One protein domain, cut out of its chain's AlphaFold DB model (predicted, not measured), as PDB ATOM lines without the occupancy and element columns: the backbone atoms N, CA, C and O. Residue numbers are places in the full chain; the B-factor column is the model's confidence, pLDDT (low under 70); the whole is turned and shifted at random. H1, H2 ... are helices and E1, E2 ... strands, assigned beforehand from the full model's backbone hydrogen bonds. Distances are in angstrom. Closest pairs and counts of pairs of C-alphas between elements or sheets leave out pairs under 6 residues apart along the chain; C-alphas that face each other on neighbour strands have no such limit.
ATOM      1  N   TRP A  11     263.725 290.112 300.759       87.00
ATOM      2  CA  TRP A  11     262.461 290.640 301.265       87.00
ATOM      3  C   TRP A  11     262.495 292.162 301.287       87.00
ATOM      4  O   TRP A  11     263.432 292.786 301.780       87.00
ATOM      5  N   SER A  12     261.430 292.745 300.773       89.31
ATOM      6  CA  SER A  12     261.149 294.164 300.785       89.31
ATOM      7  C   SER A  12     259.712 294.376 301.249       89.31
ATOM      8  O   SER A  12     258.924 293.436 301.388       89.31
ATOM      9  N   LYS A  13     259.376 295.624 301.539       90.75
ATOM     10  CA  LYS A  13     258.028 296.012 301.933       90.75
ATOM     11  C   LYS A  13     257.621 297.264 301.194       90.75
ATOM     12  O   LYS A  13     258.430 298.171 301.002       90.75
ATOM     13  N   ASP A  14     256.353 297.303 300.829       90.12
ATOM     14  CA  ASP A  14     255.741 298.466 300.223       90.12
ATOM     15  C   ASP A  14     255.814 299.649 301.209       90.12
ATOM     16  O   ASP A  14     255.329 299.528 302.339       90.12
ATOM     17  N   PRO A  15     256.415 300.789 300.834       86.19
ATOM     18  CA  PRO A  15     256.562 301.924 301.743       86.19
ATOM     19  C   PRO A  15     255.240 302.565 302.185       86.19
ATOM     20  O   PRO A  15     255.235 303.283 303.181       86.19
ATOM     21  N   ALA A  16     254.138 302.353 301.454       85.50
ATOM     22  CA  ALA A  16     252.856 303.006 301.716       85.50
ATOM     23  C   ALA A  16     251.887 302.117 302.519       85.50
ATOM     24  O   ALA A  16     251.280 302.556 303.490       85.50
ATOM     25  N   SER A  17     251.754 300.859 302.119       85.75
ATOM     26  CA  SER A  17     250.838 299.850 302.657       85.75
ATOM     27  C   SER A  17     251.515 298.864 303.608       85.75
ATOM     28  O   SER A  17     250.825 298.077 304.253       85.75
ATOM     29  N   HIS A  18     252.851 298.883 303.698       88.25
ATOM     30  CA  HIS A  18     253.664 297.924 304.453       88.25
ATOM     31  C   HIS A  18     253.481 296.461 304.031       88.25
ATOM     32  O   HIS A  18     253.854 295.555 304.778       88.25
ATOM     33  N   CYS A  19     252.944 296.218 302.834       92.56
ATOM     34  CA  CYS A  19     252.810 294.874 302.300       92.56
ATOM     35  C   CYS A  19     254.189 294.274 302.008       92.56
ATOM     36  O   CYS A  19     254.981 294.865 301.277       92.56
ATOM     37  N   GLU A  20     254.480 293.105 302.566       94.00
ATOM     38  CA  GLU A  20     255.752 292.413 302.395       94.00
ATOM     39  C   GLU A  20     255.767 291.576 301.116       94.00
ATOM     40  O   GLU A  20     254.801 290.883 300.775       94.00
ATOM     41  N   PHE A  21     256.907 291.590 300.439       93.31
ATOM     42  CA  PHE A  21     257.145 290.790 299.252       93.31
ATOM     43  C   PHE A  21     258.632 290.510 299.048       93.31
ATOM     44  O   PHE A  21     259.498 291.243 299.508       93.31
ATOM     45  N   VAL A  22     258.941 289.461 298.305       91.62
ATOM     46  CA  VAL A  22     260.265 289.195 297.767       91.62
ATOM     47  C   VAL A  22     260.414 290.006 296.489       91.62
ATOM     48  O   VAL A  22     259.615 289.864 295.566       91.62
ATOM     49  N   SER A  23     261.435 290.856 296.441       88.50
ATOM     50  CA  SER A  23     261.794 291.589 295.232       88.50
ATOM     51  C   SER A  23     262.724 290.729 294.377       88.50
ATOM     52  O   SER A  23     263.821 290.403 294.841       88.50
ATOM     53  N   PRO A  24     262.336 290.384 293.135       87.94
ATOM     54  CA  PRO A  24     263.258 289.819 292.161       87.94
ATOM     55  C   PRO A  24     264.517 290.672 291.999       87.94
ATOM     56  O   PRO A  24     264.439 291.904 291.991       87.94
ATOM     57  N   VAL A  25     265.669 290.029 291.814       86.44
ATOM     58  CA  VAL A  25     266.955 290.721 291.611       86.44
ATOM     59  C   VAL A  25     266.903 291.657 290.396       86.44
ATOM     60  O   VAL A  25     267.458 292.758 290.433       86.44
ATOM     61  N   SER A  26     266.167 291.280 289.349       84.94
ATOM     62  CA  SER A  26     266.002 292.083 288.131       84.94
ATOM     63  C   SER A  26     265.212 293.374 288.298       84.94
ATOM     64  O   SER A  26     265.319 294.244 287.435       84.94
ATOM     65  N   LEU A  27     264.448 293.533 289.383       84.00
ATOM     66  CA  LEU A  27     263.808 294.815 289.702       84.00
ATOM     67  C   LEU A  27     264.806 295.863 290.197       84.00
ATOM     68  O   LEU A  27     264.442 297.035 290.302       84.00
ATOM     69  N   THR A  28     266.062 295.470 290.441       81.62
ATOM     70  CA  THR A  28     267.128 296.303 291.010       81.62
ATOM     71  C   THR A  28     266.802 296.804 292.422       81.62
ATOM     72  O   THR A  28     265.675 296.722 292.906       81.62
ATOM     73  N   ALA A  29     267.807 297.309 293.137       78.69
ATOM     74  CA  ALA A  29     267.588 297.856 294.473       78.69
ATOM     75  C   ALA A  29     266.848 299.204 294.400       78.69
ATOM     76  O   ALA A  29     267.189 300.059 293.580       78.69
ATOM     77  N   GLY A  30     265.859 299.413 295.271       82.44
ATOM     78  CA  GLY A  30     265.161 300.693 295.407       82.44
ATOM     79  C   GLY A  30     263.769 300.572 296.036       82.44
ATOM     80  O   GLY A  30     263.297 299.457 296.296       82.44
ATOM     81  N   PRO A  31     263.092 301.709 296.287       87.12
ATOM     82  CA  PRO A  31     261.720 301.724 296.777       87.12
ATOM     83  C   PRO A  31     260.798 301.053 295.755       87.12
ATOM     84  O   PRO A  31     260.658 301.506 294.618       87.12
ATOM     85  N   THR A  32     260.180 299.952 296.166       91.56
ATOM     86  CA  THR A  32     259.304 299.153 295.309       91.56
ATOM     87  C   THR A  32     257.906 299.170 295.885       91.56
ATOM     88  O   THR A  32     257.732 299.000 297.090       91.56
ATOM     89  N   TYR A  33     256.928 299.385 295.015       91.75
ATOM     90  CA  TYR A  33     255.536 299.519 295.399       91.75
ATOM     91  C   TYR A  33     254.726 298.339 294.887       91.75
ATOM     92  O   TYR A  33     254.818 298.005 293.705       91.75
ATOM     93  N   TRP A  34     253.937 297.727 295.763       93.62
ATOM     94  CA  TRP A  34     253.030 296.641 295.414       93.62
ATOM     95  C   TRP A  34     251.639 297.190 295.113       93.62
ATOM     96  O   TRP A  34     251.041 297.905 295.914       93.62
ATOM     97  N   THR A  35     251.093 296.816 293.961       93.44
ATOM     98  CA  THR A  35     249.708 297.096 293.586       93.44
ATOM     99  C   THR A  35     249.003 295.780 293.310       93.44
ATOM    100  O   THR A  35     249.214 295.151 292.276       93.44
ATOM    101  N   GLY A  36     248.178 295.349 294.255       91.62
ATOM    102  CA  GLY A  36     247.482 294.070 294.209       91.62
ATOM    103  C   GLY A  36     246.877 293.738 295.567       91.62
ATOM    104  O   GLY A  36     246.813 294.589 296.457       91.62
ATOM    105  N   ALA A  37     246.427 292.498 295.750       91.56
ATOM    106  CA  ALA A  37     245.921 292.084 297.051       91.56
ATOM    107  C   ALA A  37     247.074 291.918 298.056       91.56
ATOM    108  O   ALA A  37     248.161 291.436 297.731       91.56
ATOM    109  N   CYS A  38     246.831 292.337 299.294       91.62
ATOM    110  CA  CYS A  38     247.733 292.118 300.415       91.62
ATOM    111  C   CYS A  38     246.968 291.357 301.496       91.62
ATOM    112  O   CYS A  38     245.980 291.857 302.032       91.62
ATOM    113  N   THR A  39     247.377 290.126 301.791       90.31
ATOM    114  CA  THR A  39     246.702 289.256 302.765       90.31
ATOM    115  C   THR A  39     247.713 288.804 303.804       90.31
ATOM    116  O   THR A  39     248.796 288.348 303.457       90.31
ATOM    117  N   GLY A  40     247.394 288.982 305.088       85.75
ATOM    118  CA  GLY A  40     248.328 288.652 306.170       85.75
ATOM    119  C   GLY A  40     249.645 289.436 306.096       85.75
ATOM    120  O   GLY A  40     250.694 288.878 306.396       85.75
ATOM    121  N   ASN A  41     249.587 290.703 305.664       89.69
ATOM    122  CA  ASN A  41     250.740 291.576 305.398       89.69
ATOM    123  C   ASN A  41     251.662 291.107 304.266       89.69
ATOM    124  O   ASN A  41     252.774 291.608 304.160       89.69
ATOM    125  N   LYS A  42     251.226 290.177 303.410       93.19
ATOM    126  CA  LYS A  42     252.039 289.667 302.303       93.19
ATOM    127  C   LYS A  42     251.333 289.814 300.961       93.19
ATOM    128  O   LYS A  42     250.130 289.552 300.843       93.19
ATOM    129  N   ALA A  43     252.091 290.212 299.942       93.69
ATOM    130  CA  ALA A  43     251.593 290.354 298.578       93.69
ATOM    131  C   ALA A  43     251.068 289.007 298.073       93.69
ATOM    132  O   ALA A  43     251.758 287.991 298.156       93.69
ATOM    133  N   SER A  44     249.826 288.978 297.602       93.94
ATOM    134  CA  SER A  44     249.158 287.738 297.207       93.94
ATOM    135  C   SER A  44     248.255 287.963 295.999       93.94
ATOM    136  O   SER A  44     247.655 289.025 295.850       93.94
ATOM    137  N   GLY A  45     248.130 286.945 295.155       94.56
ATOM    138  CA  GLY A  45     247.359 286.991 293.921       94.56
ATOM    139  C   GLY A  45     248.035 287.805 292.819       94.56
ATOM    140  O   GLY A  45     249.247 288.016 292.813       94.56
ATOM    141  N   LEU A  46     247.223 288.242 291.860       95.38
ATOM    142  CA  LEU A  46     247.671 289.004 290.699       95.38
ATOM    143  C   LEU A  46     247.948 290.464 291.066       95.38
ATOM    144  O   LEU A  46     247.122 291.116 291.711       95.38
ATOM    145  N   GLY A  47     249.076 290.990 290.598       95.31
ATOM    146  CA  GLY A  47     249.420 292.389 290.796       95.31
ATOM    147  C   GLY A  47     250.758 292.781 290.188       95.31
ATOM    148  O   GLY A  47     251.350 292.057 289.387       95.31
ATOM    149  N   MET A  48     251.227 293.961 290.572       95.12
ATOM    150  CA  MET A  48     252.451 294.550 290.050       95.12
ATOM    151  C   MET A  48     253.364 295.012 291.175       95.12
ATOM    152  O   MET A  48     252.914 295.656 292.120       95.12
ATOM    153  N   LEU A  49     254.662 294.758 291.015       93.94
ATOM    154  CA  LEU A  49     255.700 295.473 291.750       93.94
ATOM    155  C   LEU A  49     256.287 296.540 290.834       93.94
ATOM    156  O   LEU A  49     256.805 296.211 289.771       93.94
ATOM    157  N   ARG A  50     256.226 297.810 291.227       92.00
ATOM    158  CA  ARG A  50     256.827 298.913 290.468       92.00
ATOM    159  C   ARG A  50     257.924 299.557 291.290       92.00
ATOM    160  O   ARG A  50     257.646 300.131 292.343       92.00
ATOM    161  N   ARG A  51     259.156 299.528 290.785       90.94
ATOM    162  CA  ARG A  51     260.232 300.340 291.353       90.94
ATOM    163  C   ARG A  51     259.967 301.807 291.030       90.94
ATOM    164  O   ARG A  51     259.619 302.154 289.897       90.94
ATOM    165  N   ARG A  52     260.128 302.679 292.018       86.38
ATOM    166  CA  ARG A  52     260.114 304.128 291.813       86.38
ATOM    167  C   ARG A  52     261.229 304.775 292.611       86.38
ATOM    168  O   ARG A  52     261.315 304.597 293.824       86.38
ATOM    169  N   ASP A  53     262.003 305.608 291.935       81.94
ATOM    170  CA  ASP A  53     263.065 306.404 292.540       81.94
ATOM    171  C   ASP A  53     262.670 307.869 292.415       81.94
ATOM    172  O   ASP A  53     262.841 308.508 291.375       81.94
ATOM    173  N   GLY A  54     262.031 308.379 293.468       78.00
ATOM    174  CA  GLY A  54     261.381 309.686 293.429       78.00
ATOM    175  C   GLY A  54     260.297 309.728 292.349       78.00
ATOM    176  O   GLY A  54     259.315 308.990 292.423       78.00
ATOM    177  N   ASN A  55     260.489 310.581 291.339       73.44
ATOM    178  CA  ASN A  55     259.557 310.738 290.218       73.44
ATOM    179  C   ASN A  55     259.841 309.813 289.026       73.44
ATOM    180  O   ASN A  55     259.053 309.798 288.080       73.44
ATOM    181  N   GLN A  56     260.940 309.054 289.034       75.06
ATOM    182  CA  GLN A  56     261.281 308.185 287.915       75.06
ATOM    183  C   GLN A  56     260.674 306.797 288.118       75.06
ATOM    184  O   GLN A  56     260.963 306.099 289.091       75.06
ATOM    185  N   ALA A  57     259.813 306.401 287.183       77.00
ATOM    186  CA  ALA A  57     259.258 305.062 287.153       77.00
ATOM    187  C   ALA A  57     260.335 304.099 286.625       77.00
ATOM    188  O   ALA A  57     260.794 304.249 285.497       77.00
ATOM    189  N   GLY A  58     260.758 303.163 287.470       85.69
ATOM    190  CA  GLY A  58     261.767 302.162 287.151       85.69
ATOM    191  C   GLY A  58     261.156 300.869 286.599       85.69
ATOM    192  O   GLY A  58     260.007 300.878 286.148       85.69
ATOM    193  N   PRO A  59     261.901 299.753 286.653       90.62
ATOM    194  CA  PRO A  59     261.411 298.452 286.219       90.62
ATOM    195  C   PRO A  59     260.151 298.011 286.968       90.62
ATOM    196  O   PRO A  59     259.896 298.406 288.116       90.62
ATOM    197  N   ALA A  60     259.353 297.182 286.300       92.94
ATOM    198  CA  ALA A  60     258.136 296.608 286.859       92.94
ATOM    199  C   ALA A  60     258.086 295.100 286.704       92.94
ATOM    200  O   ALA A  60     258.456 294.563 285.670       92.94
ATOM    201  N   PHE A  61     257.540 294.438 287.712       94.94
ATOM    202  CA  PHE A  61     257.100 293.060 287.636       94.94
ATOM    203  C   PHE A  61     255.581 293.040 287.521       94.94
ATOM    204  O   PHE A  61     254.907 293.731 288.283       94.94
ATOM    205  N   TYR A  62     255.061 292.209 286.629       95.75
ATOM    206  CA  TYR A  62     253.643 291.916 286.475       95.75
ATOM    207  C   TYR A  62     253.454 290.410 286.567       95.75
ATOM    208  O   TYR A  62     254.046 289.662 285.788       95.75
ATOM    209  N   GLY A  63     252.616 289.949 287.486       95.94
ATOM    210  CA  GLY A  63     252.369 288.521 287.605       95.94
ATOM    211  C   GLY A  63     251.621 288.130 288.862       95.94
ATOM    212  O   GLY A  63     250.898 288.926 289.464       95.94
ATOM    213  N   GLU A  64     251.794 286.869 289.231       95.44
ATOM    214  CA  GLU A  64     251.177 286.273 290.404       95.44
ATOM    215  C   GLU A  64     252.170 286.188 291.565       95.44
ATOM    216  O   GLU A  64     253.318 285.765 291.400       95.44
ATOM    217  N   MET A  65     251.698 286.575 292.746       94.19
ATOM    218  CA  MET A  65     252.395 286.471 294.022       94.19
ATOM    219  C   MET A  65     251.663 285.487 294.932       94.19
ATOM    220  O   MET A  65     250.433 285.451 294.975       94.19
ATOM    221  N   GLN A  66     252.404 284.745 295.743       94.12
ATOM    222  CA  GLN A  66     251.845 283.875 296.767       94.12
ATOM    223  C   GLN A  66     252.630 284.036 298.064       94.12
ATOM    224  O   GLN A  66     253.834 283.797 298.105       94.12
ATOM    225  N   ASN A  67     251.947 284.444 299.140       91.56
ATOM    226  CA  ASN A  67     252.566 284.682 300.451       91.56
ATOM    227  C   ASN A  67     253.798 285.603 300.375       91.56
ATOM    228  O   ASN A  67     254.801 285.384 301.051       91.56
ATOM    229  N   GLY A  68     253.731 286.636 299.538       91.12
ATOM    230  CA  GLY A  68     254.806 287.595 299.328       91.12
ATOM    231  C   GLY A  68     255.866 287.133 298.335       91.12
ATOM    232  O   GLY A  68     256.741 287.921 298.016       91.12
ATOM    233  N   VAL A  69     255.820 285.912 297.807       92.44
ATOM    234  CA  VAL A  69     256.830 285.414 296.864       92.44
ATOM    235  C   VAL A  69     256.270 285.444 295.439       92.44
ATOM    236  O   VAL A  69     255.156 284.956 295.235       92.44
ATOM    237  N   PRO A  70     256.994 285.988 294.444       92.44
ATOM    238  CA  PRO A  70     256.602 285.855 293.048       92.44
ATOM    239  C   PRO A  70     256.518 284.380 292.662       92.44
ATOM    240  O   PRO A  70     257.368 283.586 293.052       92.44
ATOM    241  N   VAL A  71     255.494 284.007 291.903       93.25
ATOM    242  CA  VAL A  71     255.311 282.634 291.408       93.25
ATOM    243  C   VAL A  71     255.686 282.579 289.936       93.25
ATOM    244  O   VAL A  71     256.554 281.807 289.524       93.25
ATOM    245  N   ILE A  72     255.046 283.430 289.138       93.50
ATOM    246  CA  ILE A  72     255.223 283.499 287.692       93.50
ATOM    247  C   ILE A  72     254.847 284.893 287.191       93.50
ATOM    248  O   ILE A  72     253.920 285.520 287.712       93.50
ATOM    249  N   GLY A  73     255.558 285.384 286.182       94.38
ATOM    250  CA  GLY A  73     255.222 286.651 285.554       94.38
ATOM    251  C   GLY A  73     256.311 287.184 284.644       94.38
ATOM    252  O   GLY A  73     257.185 286.453 284.176       94.38
ATOM    253  N   VAL A  74     256.231 288.485 284.400       94.12
ATOM    254  CA  VAL A  74     257.120 289.232 283.518       94.12
ATOM    255  C   VAL A  74     257.776 290.349 284.315       94.12
ATOM    256  O   VAL A  74     257.090 291.060 285.045       94.12
ATOM    257  N   ILE A  75     259.080 290.543 284.145       93.00
ATOM    258  CA  ILE A  75     259.772 291.769 284.540       93.00
ATOM    259  C   ILE A  75     260.083 292.570 283.284       93.00
ATOM    260  O   ILE A  75     260.746 292.069 282.380       93.00
ATOM    261  N   ASP A  76     259.614 293.806 283.258       90.50
ATOM    262  CA  ASP A  76     259.978 294.831 282.292       90.50
ATOM    263  C   ASP A  76     261.141 295.657 282.855       90.50
ATOM    264  O   ASP A  76     260.961 296.448 283.790       90.50
ATOM    265  N   ASN A  77     262.343 295.421 282.323       86.81
ATOM    266  CA  ASN A  77     263.557 296.168 282.642       86.81
ATOM    267  C   ASN A  77     264.468 296.250 281.406       86.81
ATOM    268  O   ASN A  77     265.339 295.401 281.222       86.81
ATOM    269  N   GLU A  78     264.215 297.229 280.529       79.88
ATOM    270  CA  GLU A  78     264.908 297.389 279.229       79.88
ATOM    271  C   GLU A  78     264.763 296.156 278.307       79.88
ATOM    272  O   GLU A  78     265.544 295.933 277.381       79.88
ATOM    273  N   GLY A  79     263.732 295.350 278.568       80.94
ATOM    274  CA  GLY A  79     263.472 294.051 277.965       80.94
ATOM    275  C   GLY A  79     262.628 293.182 278.900       80.94
ATOM    276  O   GLY A  79     262.610 293.390 280.115       80.94
ATOM    277  N   TYR A  80     261.921 292.202 278.333       85.94
ATOM    278  CA  TYR A  80     261.070 291.302 279.109       85.94
ATOM    279  C   TYR A  80     261.843 290.079 279.594       85.94
ATOM    280  O   TYR A  80     262.261 289.238 278.794       85.94
ATOM    281  N   ARG A  81     261.964 289.933 280.913       89.88
ATOM    282  CA  ARG A  81     262.276 288.643 281.539       89.88
ATOM    283  C   ARG A  81     260.979 287.944 281.874       89.88
ATOM    284  O   ARG A  81     260.130 288.515 282.547       89.88
ATOM    285  N   VAL A  82     260.832 286.714 281.416       90.38
ATOM    286  CA  VAL A  82     259.593 285.948 281.530       90.38
ATOM    287  C   VAL A  82     259.865 284.599 282.139       90.38
ATOM    288  O   VAL A  82     260.855 283.957 281.802       90.38
ATOM    289  N   GLY A  83     258.957 284.160 282.999       91.25
ATOM    290  CA  GLY A  83     258.950 282.797 283.492       91.25
ATOM    291  C   GLY A  83     258.523 282.691 284.938       91.25
ATOM    292  O   GLY A  83     257.910 283.595 285.512       91.25
ATOM    293  N   ARG A  84     258.858 281.545 285.527       91.12
ATOM    294  CA  ARG A  84     258.664 281.301 286.953       91.12
ATOM    295  C   ARG A  84     259.754 281.972 287.772       91.12
ATOM    296  O   ARG A  84     260.870 282.197 287.297       91.12
ATOM    297  N   PHE A  85     259.408 282.276 289.012       89.06
ATOM    298  CA  PHE A  85     260.371 282.717 290.000       89.06
ATOM    299  C   PHE A  85     261.236 281.538 290.436       89.06
ATOM    300  O   PHE A  85     260.733 280.509 290.884       89.06
ATOM    301  N   SER A  86     262.544 281.684 290.288       86.50
ATOM    302  CA  SER A  86     263.528 280.669 290.643       86.50
ATOM    303  C   SER A  86     264.838 281.360 290.994       86.50
ATOM    304  O   SER A  86     265.189 282.368 290.384       86.50
ATOM    305  N   ASN A  87     265.560 280.852 291.997       82.06
ATOM    306  CA  ASN A  87     266.849 281.408 292.433       82.06
ATOM    307  C   ASN A  87     266.840 282.932 292.691       82.06
ATOM    308  O   ASN A  87     267.832 283.614 292.449       82.06
ATOM    309  N   GLY A  88     265.723 283.482 293.181       83.31
ATOM    310  CA  GLY A  88     265.615 284.907 293.508       83.31
ATOM    311  C   GLY A  88     265.246 285.825 292.335       83.31
ATOM    312  O   GLY A  88     265.211 287.041 292.528       83.31
ATOM    313  N   ASP A  89     264.954 285.293 291.144       86.88
ATOM    314  CA  ASP A  89     264.602 286.107 289.979       86.88
ATOM    315  C   ASP A  89     263.555 285.448 289.063       86.88
ATOM    316  O   ASP A  89     263.290 284.248 289.141       86.88
ATOM    317  N   ILE A  90     262.933 286.243 288.189       88.31
ATOM    318  CA  ILE A  90     262.002 285.737 287.170       88.31
ATOM    319  C   ILE A  90     262.784 285.246 285.955       88.31
ATOM    320  O   ILE A  90     263.599 285.981 285.399       88.31
ATOM    321  N   GLY A  91     262.505 284.016 285.522       80.69
ATOM    322  CA  GLY A  91     263.185 283.431 284.364       80.69
ATOM    323  C   GLY A  91     264.640 283.048 284.650       80.69
ATOM    324  O   GLY A  91     265.438 282.954 283.726       80.69
ATOM    325  N   GLY A  92     264.997 282.805 285.917       65.88
ATOM    326  CA  GLY A  92     266.346 282.392 286.333       65.88
ATOM    327  C   GLY A  92     266.768 280.976 285.900       65.88
ATOM    328  O   GLY A  92     267.852 280.527 286.270       65.88
ATOM    329  N   ASN A  93     265.931 280.265 285.140       62.06
ATOM    330  CA  ASN A  93     266.223 278.932 284.615       62.06
ATOM    331  C   ASN A  93     266.772 279.054 283.184       62.06
ATOM    332  O   ASN A  93     266.210 279.781 282.369       62.06
ATOM    333  N   ALA A  94     267.848 278.323 282.869       56.38
ATOM    334  CA  ALA A  94     268.525 278.392 281.568       56.38
ATOM    335  C   ALA A  94     267.662 277.897 280.387       56.38
ATOM    336  O   ALA A  94     267.871 278.323 279.254       56.38
ATOM    337  N   GLU A  95     266.675 277.043 280.658       61.59
ATOM    338  CA  GLU A  95     265.720 276.530 279.675       61.59
ATOM    339  C   GLU A  95     264.308 276.912 280.117       61.59
ATOM    340  O   GLU A  95     263.636 276.192 280.854       61.59
ATOM    341  N   LEU A  96     263.873 278.106 279.714       72.75
ATOM    342  CA  LEU A  96     262.479 278.508 279.843       72.75
ATOM    343  C   LEU A  96     261.656 277.709 278.829       72.75
ATOM    344  O   LEU A  96     261.785 277.929 277.621       72.75
ATOM    345  N   GLU A  97     260.807 276.798 279.303       81.00
ATOM    346  CA  GLU A  97     259.918 276.064 278.408       81.00
ATOM    347  C   GLU A  97     258.975 277.036 277.671       81.00
ATOM    348  O   GLU A  97     258.497 278.012 278.261       81.00
ATOM    349  N   PRO A  98     258.648 276.788 276.389       82.81
ATOM    350  CA  PRO A  98     257.745 277.654 275.629       82.81
ATOM    351  C   PRO A  98     256.389 277.854 276.317       82.81
ATOM    352  O   PRO A  98     255.841 278.953 276.290       82.81
ATOM    353  N   GLN A  99     255.871 276.813 276.974       85.12
ATOM    354  CA  GLN A  99     254.628 276.885 277.749       85.12
ATOM    355  C   GLN A  99     254.773 277.811 278.963       85.12
ATOM    356  O   GLN A  99     253.942 278.693 279.151       85.12
ATOM    357  N   ASP A 100     255.873 277.709 279.712       86.69
ATOM    358  CA  ASP A 100     256.136 278.574 280.868       86.69
ATOM    359  C   ASP A 100     256.237 280.048 280.480       86.69
ATOM    360  O   ASP A 100     255.795 280.925 281.224       86.69
ATOM    361  N   ARG A 101     256.792 280.330 279.297       88.12
ATOM    362  CA  ARG A 101     256.818 281.679 278.731       88.12
ATOM    363  C   ARG A 101     255.406 282.202 278.470       88.12
ATOM    364  O   ARG A 101     255.099 283.329 278.859       88.12
ATOM    365  N   LEU A 102     254.555 281.403 277.827       90.81
ATOM    366  CA  LEU A 102     253.170 281.780 277.533       90.81
ATOM    367  C   LEU A 102     252.360 281.965 278.820       90.81
ATOM    368  O   LEU A 102     251.640 282.952 278.953       90.81
ATOM    369  N   ASP A 103     252.504 281.064 279.792       91.88
ATOM    370  CA  ASP A 103     251.839 281.175 281.092       91.88
ATOM    371  C   ASP A 103     252.301 282.410 281.871       91.88
ATOM    372  O   ASP A 103     251.483 283.083 282.499       91.88
ATOM    373  N   ALA A 104     253.582 282.770 281.776       92.81
ATOM    374  CA  ALA A 104     254.107 283.989 282.374       92.81
ATOM    375  C   ALA A 104     253.515 285.254 281.746       92.81
ATOM    376  O   ALA A 104     253.070 286.138 282.480       92.81
ATOM    377  N   PHE A 105     253.438 285.326 280.414       93.56
ATOM    378  CA  PHE A 105     252.767 286.438 279.737       93.56
ATOM    379  C   PHE A 105     251.272 286.490 280.063       93.56
ATOM    380  O   PHE A 105     250.755 287.566 280.359       93.56
ATOM    381  N   ARG A 106     250.583 285.342 280.123       93.94
ATOM    382  CA  ARG A 106     249.174 285.264 280.553       93.94
ATOM    383  C   ARG A 106     248.981 285.785 281.972       93.94
ATOM    384  O   ARG A 106     248.042 286.543 282.223       93.94
ATOM    385  N   ALA A 107     249.833 285.372 282.907       94.81
ATOM    386  CA  ALA A 107     249.782 285.832 284.290       94.81
ATOM    387  C   ALA A 107     250.045 287.340 284.378       94.81
ATOM    388  O   ALA A 107     249.297 288.058 285.040       94.81
ATOM    389  N   ALA A 108     251.044 287.833 283.649       95.06
ATOM    390  CA  ALA A 108     251.387 289.245 283.593       95.06
ATOM    391  C   ALA A 108     250.274 290.104 282.976       95.06
ATOM    392  O   ALA A 108     249.926 291.136 283.541       95.06
ATOM    393  N   ALA A 109     249.656 289.668 281.875       95.31
ATOM    394  CA  ALA A 109     248.536 290.371 281.250       95.31
ATOM    395  C   ALA A 109     247.330 290.451 282.199       95.31
ATOM    396  O   ALA A 109     246.741 291.515 282.392       95.31
ATOM    397  N   LYS A 110     246.990 289.341 282.871       95.56
ATOM    398  CA  LYS A 110     245.942 289.325 283.905       95.56
ATOM    399  C   LYS A 110     246.279 290.250 285.077       95.56
ATOM    400  O   LYS A 110     245.394 290.941 285.578       95.56
ATOM    401  N   ALA A 111     247.539 290.283 285.496       95.88
ATOM    402  CA  ALA A 111     248.005 291.157 286.560       95.88
ATOM    403  C   ALA A 111     247.947 292.639 286.176       95.88
ATOM    404  O   ALA A 111     247.426 293.443 286.946       95.88
ATOM    405  N   ALA A 112     248.378 292.997 284.968       95.50
ATOM    406  CA  ALA A 112     248.274 294.353 284.443       95.50
ATOM    407  C   ALA A 112     246.806 294.819 284.376       95.50
ATOM    408  O   ALA A 112     246.495 295.908 284.857       95.50
ATOM    409  N   ARG A 113     245.872 293.966 283.927       94.88
ATOM    410  CA  ARG A 113     244.425 294.263 283.990       94.88
ATOM    411  C   ARG A 113     243.925 294.460 285.420       94.88
ATOM    412  O   ARG A 113     243.164 295.388 285.687       94.88
ATOM    413  N   ALA A 114     244.348 293.608 286.356       95.00
ATOM    414  CA  ALA A 114     243.965 293.731 287.764       95.00
ATOM    415  C   ALA A 114     244.449 295.060 288.372       95.00
ATOM    416  O   ALA A 114     243.709 295.709 289.114       95.00
ATOM    417  N   VAL A 115     245.654 295.499 288.004       94.25
ATOM    418  CA  VAL A 115     246.225 296.797 288.386       94.25
ATOM    419  C   VAL A 115     245.474 297.947 287.717       94.25
ATOM    420  O   VAL A 115     245.120 298.918 288.384       94.25
ATOM    421  N   GLY A 116     245.143 297.825 286.431       93.19
ATOM    422  CA  GLY A 116     244.308 298.790 285.718       93.19
ATOM    423  C   GLY A 116     242.957 298.995 286.406       93.19
ATOM    424  O   GLY A 116     242.557 300.136 286.643       93.19
ATOM    425  N   ALA A 117     242.304 297.902 286.812       93.44
ATOM    426  CA  ALA A 117     241.053 297.920 287.568       93.44
ATOM    427  C   ALA A 117     241.215 298.485 288.991       93.44
ATOM    428  O   ALA A 117     240.293 299.120 289.506       93.44
ATOM    429  N   HIS A 118     242.368 298.274 289.637       92.38
ATOM    430  CA  HIS A 118     242.694 298.907 290.917       92.38
ATOM    431  C   HIS A 118     242.718 300.432 290.769       92.38
ATOM    432  O   HIS A 118     241.969 301.121 291.458       92.38
ATOM    433  N   TYR A 119     243.457 300.954 289.787       91.56
ATOM    434  CA  TYR A 119     243.508 302.394 289.528       91.56
ATOM    435  C   TYR A 119     242.165 302.982 289.084       91.56
ATOM    436  O   TYR A 119     241.862 304.123 289.432       91.56
ATOM    437  N   THR A 120     241.316 302.223 288.379       91.88
ATOM    438  CA  THR A 120     239.936 302.658 288.096       91.88
ATOM    439  C   THR A 120     239.161 302.909 289.387       91.88
ATOM    440  O   THR A 120     238.472 303.921 289.497       91.88
ATOM    441  N   LYS A 121     239.276 302.009 290.375       91.12
ATOM    442  CA  LYS A 121     238.592 302.141 291.673       91.12
ATOM    443  C   LYS A 121     239.099 303.336 292.476       91.12
ATOM    444  O   LYS A 121     238.319 303.944 293.199       91.12
ATOM    445  N   GLU A 122     240.369 303.696 292.314       89.69
ATOM    446  CA  GLU A 122     240.965 304.897 292.912       89.69
ATOM    447  C   GLU A 122     240.623 306.195 292.154       89.69
ATOM    448  O   GLU A 122     241.046 307.277 292.554       89.69
ATOM    449  N   GLY A 123     239.869 306.118 291.050       91.62
ATOM    450  CA  GLY A 123     239.528 307.273 290.215       91.62
ATOM    451  C   GLY A 123     240.661 307.740 289.293       91.62
ATOM    452  O   GLY A 123     240.545 308.783 288.648       91.62
ATOM    453  N   ASN A 124     241.750 306.976 289.183       91.69
ATOM    454  CA  ASN A 124     242.885 307.282 288.321       91.69
ATOM    455  C   ASN A 124     242.732 306.621 286.940       91.69
ATOM    456  O   ASN A 124     243.350 305.604 286.612       91.69
ATOM    457  N   THR A 125     241.903 307.236 286.097       90.38
ATOM    458  CA  THR A 125     241.623 306.752 284.736       90.38
ATOM    459  C   THR A 125     242.862 306.739 283.834       90.38
ATOM    460  O   THR A 125     242.960 305.891 282.949       90.38
ATOM    461  N   ALA A 126     243.819 307.650 284.044       91.38
ATOM    462  CA  ALA A 126     245.038 307.719 283.236       91.38
ATOM    463  C   ALA A 126     245.927 306.487 283.460       91.38
ATOM    464  O   ALA A 126     246.288 305.810 282.500       91.38
ATOM    465  N   SER A 127     246.212 306.146 284.722       89.75
ATOM    466  CA  SER A 127     246.958 304.926 285.050       89.75
ATOM    467  C   SER A 127     246.175 303.671 284.675       89.75
ATOM    468  O   SER A 127     246.760 302.735 284.148       89.75
ATOM    469  N   SER A 128     244.854 303.669 284.870       91.88
ATOM    470  CA  SER A 128     244.004 302.549 284.460       91.88
ATOM    471  C   SER A 128     244.159 302.209 282.972       91.88
ATOM    472  O   SER A 128     244.441 301.060 282.641       91.88
ATOM    473  N   ARG A 129     244.062 303.211 282.083       93.50
ATOM    474  CA  ARG A 129     244.266 303.019 280.636       93.50
ATOM    475  C   ARG A 129     245.681 302.558 280.308       93.50
ATOM    476  O   ARG A 129     245.833 301.626 279.534       93.50
ATOM    477  N   HIS A 130     246.685 303.155 280.945       93.19
ATOM    478  CA  HIS A 130     248.079 302.782 280.734       93.19
ATOM    479  C   HIS A 130     248.340 301.293 281.016       93.19
ATOM    480  O   HIS A 130     248.976 300.611 280.217       93.19
ATOM    481  N   TYR A 131     247.819 300.756 282.125       93.38
ATOM    482  CA  TYR A 131     248.004 299.335 282.441       93.38
ATOM    483  C   TYR A 131     247.133 298.404 281.592       93.38
ATOM    484  O   TYR A 131     247.523 297.261 281.369       93.38
ATOM    485  N   GLU A 132     246.001 298.879 281.073       93.62
ATOM    486  CA  GLU A 132     245.233 298.137 280.068       93.62
ATOM    487  C   GLU A 132     246.015 298.013 278.749       93.62
ATOM    488  O   GLU A 132     246.064 296.934 278.164       93.62
ATOM    489  N   GLU A 133     246.697 299.076 278.308       94.06
ATOM    490  CA  GLU A 133     247.583 299.034 277.134       94.06
ATOM    491  C   GLU A 133     248.748 298.057 277.348       94.06
ATOM    492  O   GLU A 133     249.043 297.247 276.470       94.06
ATOM    493  N   ILE A 134     249.365 298.067 278.536       93.31
ATOM    494  CA  ILE A 134     250.405 297.092 278.904       93.31
ATOM    495  C   ILE A 134     249.845 295.667 278.867       93.31
ATOM    496  O   ILE A 134     250.484 294.772 278.318       93.31
ATOM    497  N   ALA A 135     248.643 295.434 279.401       93.69
ATOM    498  CA  ALA A 135     248.020 294.116 279.348       93.69
ATOM    499  C   ALA A 135     247.823 293.626 277.908       93.69
ATOM    500  O   ALA A 135     248.119 292.471 277.616       93.69
ATOM    501  N   GLN A 136     247.379 294.504 277.002       93.50
ATOM    502  CA  GLN A 136     247.237 294.181 275.579       93.50
ATOM    503  C   GLN A 136     248.587 293.873 274.921       93.50
ATOM    504  O   GLN A 136     248.689 292.923 274.149       93.50
ATOM    505  N   GLN A 137     249.637 294.631 275.249       92.56
ATOM    506  CA  GLN A 137     250.993 294.360 274.762       92.56
ATOM    507  C   GLN A 137     251.520 293.000 275.216       92.56
ATOM    508  O   GLN A 137     252.135 292.291 274.422       92.56
ATOM    509  N   LEU A 138     251.262 292.630 276.471       91.56
ATOM    510  CA  LEU A 138     251.627 291.325 277.014       91.56
ATOM    511  C   LEU A 138     250.803 290.201 276.374       91.56
ATOM    512  O   LEU A 138     251.361 289.148 276.088       91.56
ATOM    513  N   ASP A 139     249.516 290.430 276.094       90.56
ATOM    514  CA  ASP A 139     248.677 289.467 275.372       90.56
ATOM    515  C   ASP A 139     249.170 289.223 273.935       90.56
ATOM    516  O   ASP A 139     249.199 288.081 273.492       90.56
ATOM    517  N   MET A 140     249.655 290.255 273.235       90.06
ATOM    518  CA  MET A 140     250.260 290.100 271.900       90.06
ATOM    519  C   MET A 140     251.544 289.256 271.893       90.06
ATOM    520  O   MET A 140     251.995 288.858 270.829       90.06
ATOM    521  N   GLN A 141     252.168 288.997 273.049       85.19
ATOM    522  CA  GLN A 141     253.312 288.077 273.143       85.19
ATOM    523  C   GLN A 141     252.889 286.603 273.258       85.19
ATOM    524  O   GLN A 141     253.752 285.723 273.274       85.19
ATOM    525  N   ILE A 142     251.587 286.342 273.415       84.38
ATOM    526  CA  ILE A 142     250.999 285.004 273.559       84.38
ATOM    527  C   ILE A 142     250.497 284.477 272.205       84.38
ATOM    528  O   ILE A 142     250.453 283.257 272.030       84.38
TER     529      ILE A 142
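Overview. This is residues 11 to 142 of the 143 residues of an uncharacterized protein of Rhizobium sp. BK696 (UniProt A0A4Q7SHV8). A five-stranded sheet, twisted and with sharp bends in four of its strands, has the long helix H1 laid across one face, and H2 folds back beside H1 as the second half of a helical hairpin. A small strand hairpin, E1 and E2, sits away from the helices, with E2 near the first residues of E4 and E6. The printed part has 132 residues, with E1 to E7 followed by H1 and H2; the larger sheet, E3 E4 E5 E6 E7 in that order, is antiparallel, and the class is mixed, helices and strands. The whole is compact, with a radius of gyration of the C-alphas of 13.5 A and spans of 40 by 30 by 28 A.

Arrangement. E1, residues 11 to 13, and E2, residues 20 to 23, form an antiparallel hairpin, with N 12 and O 21 2.8 A apart. E3, residues 32 to 39, E4, residues 42 to 53, E5, residues 56 to 66, E6, residues 69 to 76, and E7, residues 80 to 86, make a meander, each strand the antiparallel neighbour of the one before. Within hydrogen-bond range are N 35 and O 48 at 2.8 A, N 49 and O 61 at 2.9 A, N 62 and O 74 at 2.8 A, and N 75 and O 81 at 2.8 A. E3 bends by 85 degrees at residue 36, E4 by 125 at 45, E5 by 69 at 63 and E6 by 88 at 72. The closest C-alphas of E2 and E4 are those of Glu 20 and Lys 42, 4.6 A apart; those of E2 and E6 are Val 22 and Val 69, 5.2 A. H1, residues 98 to 121, is on the larger sheet at a height of 7.4 A, across the strands at 76 degrees to E7 on the local plane. Its closest C-alpha pair with E5 is Ala 108 and Gly 63, 4.2 A. H2, residues 125 to 139, touches H1, closest at the C-alphas of Gly 116 and Ser 128, 4.0 A, with a shallow tilt of 12 degrees, opposite ways. H2 only grazes the sheet, with residues 134 to 138. In H1 and H2 every O i to N i+4 pair is within hydrogen-bond range.

Along the chain. E1 begins at C-alpha 11 (262.461, 290.640, 301.265). E4 measures 22.3 A and E5 27.5 A from first to last C-alpha. H1 measures 35.0 A from C-alpha 98 (257.745, 277.654, 275.629), and H2, 20.9 A, ends at C-alpha 139 (248.677, 289.467, 275.372).

Size, cuts and confidence. The C-alphas of Ala 94 and Gly 123, the two farthest apart, are 41.8 A apart. The printed part has no cut. The link from E7 to H1, 11 residues, is long, and residues 92 to 95 in it have pLDDT under 70; the mean of the printed part is 89.0.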